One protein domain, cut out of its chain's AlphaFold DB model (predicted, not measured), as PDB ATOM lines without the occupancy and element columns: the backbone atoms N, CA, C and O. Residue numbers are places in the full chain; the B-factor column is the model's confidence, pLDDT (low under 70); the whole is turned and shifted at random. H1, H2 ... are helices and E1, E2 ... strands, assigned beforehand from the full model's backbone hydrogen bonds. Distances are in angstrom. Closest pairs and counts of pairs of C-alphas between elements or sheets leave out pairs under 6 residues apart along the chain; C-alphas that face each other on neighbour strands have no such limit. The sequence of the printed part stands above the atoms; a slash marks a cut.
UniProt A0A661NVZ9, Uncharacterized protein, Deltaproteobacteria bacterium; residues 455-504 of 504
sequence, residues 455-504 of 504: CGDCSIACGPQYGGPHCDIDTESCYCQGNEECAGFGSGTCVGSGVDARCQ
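What this domain is: This is residues 455 to 504 of the 504 residues of an uncharacterized protein of Deltaproteobacteria bacterium (UniProt A0A661NVZ9). This is a small domain of loops with little regular structure: a short hairpin, E1 and E2, with the one-turn helix H1 beyond it toward one end, and a long loop before and after these parts. In the last loop, residues 494 to 495 pair antiparallel with residues 502 to 503. The printed part has 50 residues, 10 of them in named elements, in the order E1, E2, H1, class mixed. It is compact, with a radius of gyration of the C-alphas of 9.7 A, and rounded, spanning 26 by 20 by 12 A.

Where its parts are: After residues 455 to 469, with no named element, E1 is residues 470 to 472, 6.7 A long, from C-alpha 470 at (73.594, 2.278, 41.544). E2 is residues 477 to 479, 6.6 A. H1 is residues 483 to 486, 5.5 A, ending at C-alpha 486 (76.316, 8.580, 49.982).

How they stand to each other: E1 and E2 form an antiparallel hairpin at 137 degrees, with N 479 and O 470 2.8 A apart, within hydrogen-bond range. E1 and H1 are apart. H1 is too short for an O i to N i+4 pair; its one O i to N i+3 pair is within range.

The domain as a whole: The C-alphas farthest apart, Asp 474 and Gly 490, are 27.3 A apart. The printed part has no cut; both links are tight. Residues 488 to 492 have pLDDT under 70.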
ATOM      1  N   CYS A 455      66.269   3.569  36.301       88.38
ATOM      2  CA  CYS A 455      66.182   2.381  37.147       88.38
ATOM      3  C   CYS A 455      64.733   1.988  37.453       88.38
ATOM      4  O   CYS A 455      64.088   2.587  38.316       88.38
ATOM      5  N   GLY A 456      64.206   0.997  36.726       84.56
ATOM      6  CA  GLY A 456      62.830   0.498  36.875       84.56
ATOM      7  C   GLY A 456      61.729   1.414  36.334       84.56
ATOM      8  O   GLY A 456      60.628   0.958  36.039       84.56
ATOM      9  N   ASP A 457      62.033   2.697  36.160       87.12
ATOM     10  CA  ASP A 457      61.163   3.710  35.573       87.12
ATOM     11  C   ASP A 457      62.018   4.765  34.856       87.12
ATOM     12  O   ASP A 457      63.132   5.085  35.280       87.12
ATOM     13  N   CYS A 458      61.479   5.331  33.780       88.81
ATOM     14  CA  CYS A 458      62.143   6.311  32.921       88.81
ATOM     15  C   CYS A 458      62.570   7.599  33.636       88.81
ATOM     16  O   CYS A 458      63.429   8.320  33.143       88.81
ATOM     17  N   SER A 459      61.962   7.922  34.778       89.06
ATOM     18  CA  SER A 459      62.279   9.134  35.542       89.06
ATOM     19  C   SER A 459      63.172   8.874  36.759       89.06
ATOM     20  O   SER A 459      63.507   9.818  37.482       89.06
ATOM     21  N   ILE A 460      63.531   7.617  37.037       88.12
ATOM     22  CA  ILE A 460      64.308   7.252  38.225       88.12
ATOM     23  C   ILE A 460      65.794   7.223  37.875       88.12
ATOM     24  O   ILE A 460      66.359   6.189  37.529       88.12
ATOM     25  N   ALA A 461      66.438   8.374  38.066       89.75
ATOM     26  CA  ALA A 461      67.888   8.447  38.169       89.75
ATOM     27  C   ALA A 461      68.316   8.110  39.603       89.75
ATOM     28  O   ALA A 461      67.926   8.789  40.565       89.75
ATOM     29  N   CYS A 462      69.120   7.060  39.751       84.44
ATOM     30  CA  CYS A 462      69.597   6.585  41.035       84.44
ATOM     31  C   CYS A 462      70.405   7.661  41.768       84.44
ATOM     32  O   CYS A 462      71.299   8.324  41.242       84.44
ATOM     33  N   GLY A 463      70.037   7.860  43.029       82.88
ATOM     34  CA  GLY A 463      70.595   8.869  43.908       82.88
ATOM     35  C   GLY A 463      70.036   8.733  45.324       82.88
ATOM     36  O   GLY A 463      69.239   7.833  45.604       82.88
ATOM     37  N   PRO A 464      70.403   9.630  46.251       71.31
ATOM     38  CA  PRO A 464      70.039   9.513  47.668       71.31
ATOM     39  C   PRO A 464      68.525   9.513  47.910       71.31
ATOM     40  O   PRO A 464      68.052   8.868  48.838       71.31
ATOM     41  N   GLN A 465      67.754  10.185  47.052       76.44
ATOM     42  CA  GLN A 465      66.290  10.224  47.122       76.44
ATOM     43  C   GLN A 465      65.617   8.887  46.757       76.44
ATOM     44  O   GLN A 465      64.476   8.661  47.148       76.44
ATOM     45  N   TYR A 466      66.336   7.998  46.061       82.38
ATOM     46  CA  TYR A 466      65.864   6.678  45.633       82.38
ATOM     47  C   TYR A 466      66.649   5.519  46.262       82.38
ATOM     48  O   TYR A 466      66.341   4.364  45.990       82.38
ATOM     49  N   GLY A 467      67.608   5.798  47.153       78.62
ATOM     50  CA  GLY A 467      68.322   4.769  47.907       78.62
ATOM     51  C   GLY A 467      69.819   4.660  47.648       78.62
ATOM     52  O   GLY A 467      70.512   4.020  48.423       78.62
ATOM     53  N   GLY A 468      70.372   5.299  46.632       85.00
ATOM     54  CA  GLY A 468      71.799   5.197  46.329       85.00
ATOM     55  C   GLY A 468      72.065   5.346  44.839       85.00
ATOM     56  O   GLY A 468      71.104   5.448  44.083       85.00
ATOM     57  N   PRO A 469      73.337   5.443  44.425       85.62
ATOM     58  CA  PRO A 469      73.689   5.832  43.062       85.62
ATOM     59  C   PRO A 469      73.663   4.694  42.035       85.62
ATOM     60  O   PRO A 469      73.762   4.995  40.854       85.62
ATOM     61  N   HIS A 470      73.535   3.431  42.451       88.56
ATOM     62  CA  HIS A 470      73.594   2.278  41.544       88.56
ATOM     63  C   HIS A 470      72.212   1.667  41.341       88.56
ATOM     64  O   HIS A 470      71.472   1.508  42.311       88.56
ATOM     65  N   CYS A 471      71.887   1.271  40.116       89.00
ATOM     66  CA  CYS A 471      70.691   0.506  39.791       89.00
ATOM     67  C   CYS A 471      70.975  -0.998  39.793       89.00
ATOM     68  O   CYS A 471      71.970  -1.462  39.235       89.00
ATOM     69  N   ASP A 472      70.085  -1.780  40.398       88.31
ATOM     70  CA  ASP A 472      70.041  -3.221  40.178       88.31
ATOM     71  C   ASP A 472      69.047  -3.551  39.056       88.31
ATOM     72  O   ASP A 472      67.862  -3.235  39.153       88.31
ATOM     73  N   ILE A 473      69.542  -4.177  37.985       82.56
ATOM     74  CA  ILE A 473      68.783  -4.423  36.747       82.56
ATOM     75  C   ILE A 473      67.698  -5.494  36.938       82.56
ATOM     76  O   ILE A 473      66.660  -5.434  36.286       82.56
ATOM     77  N   ASP A 474      67.909  -6.462  37.834       83.12
ATOM     78  CA  ASP A 474      66.978  -7.579  38.042       83.12
ATOM     79  C   ASP A 474      65.816  -7.195  38.970       83.12
ATOM     80  O   ASP A 474      64.693  -7.681  38.826       83.12
ATOM     81  N   THR A 475      66.095  -6.340  39.953       85.19
ATOM     82  CA  THR A 475      65.128  -5.860  40.950       85.19
ATOM     83  C   THR A 475      64.596  -4.462  40.651       85.19
ATOM     84  O   THR A 475      63.719  -3.986  41.378       85.19
ATOM     85  N   GLU A 476      65.102  -3.812  39.596       86.88
ATOM     86  CA  GLU A 476      64.659  -2.499  39.115       86.88
ATOM     87  C   GLU A 476      64.676  -1.438  40.242       86.88
ATOM     88  O   GLU A 476      63.784  -0.599  40.360       86.88
ATOM     89  N   SER A 477      65.674  -1.515  41.136       87.62
ATOM     90  CA  SER A 477      65.742  -0.736  42.382       87.62
ATOM     91  C   SER A 477      67.127  -0.134  42.636       87.62
ATOM     92  O   SER A 477      68.146  -0.813  42.519       87.62
ATOM     93  N   CYS A 478      67.167   1.132  43.068       89.38
ATOM     94  CA  CYS A 478      68.423   1.813  43.392       89.38
ATOM     95  C   CYS A 478      68.986   1.396  44.759       89.38
ATOM     96  O   CYS A 478      68.255   1.306  45.749       89.38
ATOM     97  N   TYR A 479      70.303   1.223  44.843       88.94
ATOM     98  CA  TYR A 479      71.022   0.824  46.049       88.94
ATOM     99  C   TYR A 479      72.391   1.515  46.166       88.94
ATOM    100  O   TYR A 479      72.854   2.212  45.261       88.94
ATOM    101  N   CYS A 480      73.038   1.354  47.318       86.88
ATOM    102  CA  CYS A 480      74.397   1.833  47.576       86.88
ATOM    103  C   CYS A 480      75.322   0.668  47.946       86.88
ATOM    104  O   CYS A 480      74.891  -0.308  48.561       86.88
ATOM    105  N   GLN A 481      76.604   0.766  47.597       85.94
ATOM    106  CA  GLN A 481      77.602  -0.266  47.901       85.94
ATOM    107  C   GLN A 481      78.480   0.099  49.104       85.94
ATOM    108  O   GLN A 481      79.074  -0.782  49.731       85.94
ATOM    109  N   GLY A 482      78.536   1.379  49.483       83.50
ATOM    110  CA  GLY A 482      79.289   1.825  50.653       83.50
ATOM    111  C   GLY A 482      78.982   3.256  51.089       83.50
ATOM    112  O   GLY A 482      78.366   4.038  50.370       83.50
ATOM    113  N   ASN A 483      79.437   3.616  52.293       80.62
ATOM    114  CA  ASN A 483      79.185   4.940  52.884       80.62
ATOM    115  C   ASN A 483      79.802   6.097  52.077       80.62
ATOM    116  O   ASN A 483      79.275   7.205  52.099       80.62
ATOM    117  N   GLU A 484      80.914   5.848  51.378       79.44
ATOM    118  CA  GLU A 484      81.633   6.863  50.591       79.44
ATOM    119  C   GLU A 484      80.790   7.402  49.425       79.44
ATOM    120  O   GLU A 484      80.910   8.569  49.060       79.44
ATOM    121  N   GLU A 485      79.880   6.583  48.898       78.12
ATOM    122  CA  GLU A 485      79.004   6.921  47.773       78.12
ATOM    123  C   GLU A 485      77.830   7.824  48.187       78.12
ATOM    124  O   GLU A 485      77.368   8.651  47.403       78.12
ATOM    125  N   CYS A 486      77.380   7.727  49.443       76.44
ATOM    126  CA  CYS A 486      76.316   8.580  49.982       76.44
ATOM    127  C   CYS A 486      76.837   9.989  50.353       76.44
ATOM    128  O   CYS A 486      76.095  10.974  50.318       76.44
ATOM    129  N   ALA A 487      78.142  10.120  50.628       70.69
ATOM    130  CA  ALA A 487      78.762  11.345  51.138       70.69
ATOM    131  C   ALA A 487      78.666  12.563  50.191       70.69
ATOM    132  O   ALA A 487      78.706  13.702  50.660       70.69
ATOM    133  N   GLY A 488      78.526  12.350  48.878       63.75
ATOM    134  CA  GLY A 488      78.466  13.414  47.866       63.75
ATOM    135  C   GLY A 488      77.137  14.176  47.774       63.75
ATOM    136  O   GLY A 488      77.091  15.207  47.107       63.75
ATOM    137  N   PHE A 489      76.065  13.708  48.428       60.47
ATOM    138  CA  PHE A 489      74.705  14.182  48.133       60.47
ATOM    139  C   PHE A 489      73.800  14.433  49.362       60.47
ATOM    140  O   PHE A 489      72.599  14.638  49.207       60.47
ATOM    141  N   GLY A 490      74.364  14.492  50.578       59.88
ATOM    142  CA  GLY A 490      73.700  15.061  51.767       59.88
ATOM    143  C   GLY A 490      73.270  14.090  52.880       59.88
ATOM    144  O   GLY A 490      72.928  14.573  53.960       59.88
ATOM    145  N   SER A 491      73.340  12.767  52.682       62.72
ATOM    146  CA  SER A 491      73.103  11.742  53.721       62.72
ATOM    147  C   SER A 491      74.316  10.811  53.871       62.72
ATOM    148  O   SER A 491      75.022  10.527  52.911       62.72
ATOM    149  N   GLY A 492      74.671  10.442  55.104       66.94
ATOM    150  CA  GLY A 492      76.052  10.065  55.447       66.94
ATOM    151  C   GLY A 492      76.367   8.569  55.482       66.94
ATOM    152  O   GLY A 492      77.536   8.218  55.655       66.94
ATOM    153  N   THR A 493      75.374   7.682  55.369       79.94
ATOM    154  CA  THR A 493      75.584   6.240  55.581       79.94
ATOM    155  C   THR A 493      74.744   5.369  54.657       79.94
ATOM    156  O   THR A 493      73.543   5.568  54.529       79.94
ATOM    157  N   CYS A 494      75.369   4.358  54.058       83.81
ATOM    158  CA  CYS A 494      74.694   3.295  53.329       83.81
ATOM    159  C   CYS A 494      74.223   2.227  54.332       83.81
ATOM    160  O   CYS A 494      75.040   1.562  54.972       83.81
ATOM    161  N   VAL A 495      72.910   2.093  54.520       81.62
ATOM    162  CA  VAL A 495      72.283   1.230  55.531       81.62
ATOM    163  C   VAL A 495      71.595   0.044  54.855       81.62
ATOM    164  O   VAL A 495      70.701   0.225  54.037       81.62
ATOM    165  N   GLY A 496      71.990  -1.177  55.222       83.25
ATOM    166  CA  GLY A 496      71.483  -2.431  54.645       83.25
ATOM    167  C   GLY A 496      72.608  -3.286  54.053       83.25
ATOM    168  O   GLY A 496      73.774  -3.091  54.393       83.25
ATOM    169  N   SER A 497      72.271  -4.256  53.198       77.38
ATOM    170  CA  SER A 497      73.249  -5.116  52.512       77.38
ATOM    171  C   SER A 497      72.760  -5.535  51.128       77.38
ATOM    172  O   SER A 497      71.600  -5.917  50.994       77.38
ATOM    173  N   GLY A 498      73.651  -5.541  50.132       79.12
ATOM    174  CA  GLY A 498      73.305  -5.916  48.758       79.12
ATOM    175  C   GLY A 498      72.352  -4.912  48.101       79.12
ATOM    176  O   GLY A 498      72.420  -3.719  48.380       79.12
ATOM    177  N   VAL A 499      71.445  -5.413  47.265       76.56
ATOM    178  CA  VAL A 499      70.490  -4.627  46.456       76.56
ATOM    179  C   VAL A 499      69.398  -3.934  47.287       76.56
ATOM    180  O   VAL A 499      68.702  -3.046  46.801       76.56
ATOM    181  N   ASP A 500      69.285  -4.282  48.573       81.50
ATOM    182  CA  ASP A 500      68.375  -3.658  49.544       81.50
ATOM    183  C   ASP A 500      69.031  -2.514  50.340       81.50
ATOM    184  O   ASP A 500      68.375  -1.869  51.162       81.50
ATOM    185  N   ALA A 501      70.332  -2.261  50.153       83.94
ATOM    186  CA  ALA A 501      71.040  -1.202  50.871       83.94
ATOM    187  C   ALA A 501      70.592   0.193  50.405       83.94
ATOM    188  O   ALA A 501      70.420   0.424  49.207       83.94
ATOM    189  N   ARG A 502      70.386   1.126  51.347       83.75
ATOM    190  CA  ARG A 502      69.873   2.477  51.073       83.75
ATOM    191  C   ARG A 502      70.702   3.571  51.760       83.75
ATOM    192  O   ARG A 502      71.030   3.436  52.937       83.75
ATOM    193  N   CYS A 503      71.008   4.672  51.074       81.75
ATOM    194  CA  CYS A 503      71.613   5.863  51.677       81.75
ATOM    195  C   CYS A 503      70.616   6.541  52.634       81.75
ATOM    196  O   CYS A 503      69.526   6.930  52.212       81.75
ATOM    197  N   GLN A 504      70.992   6.701  53.905       78.50
ATOM    198  CA  GLN A 504      70.193   7.314  54.978       78.50
ATOM    199  C   GLN A 504      70.945   8.421  55.710       78.50
ATOM    200  O   GLN A 504      72.194   8.331  55.853       78.50
TER     201      GLN A 504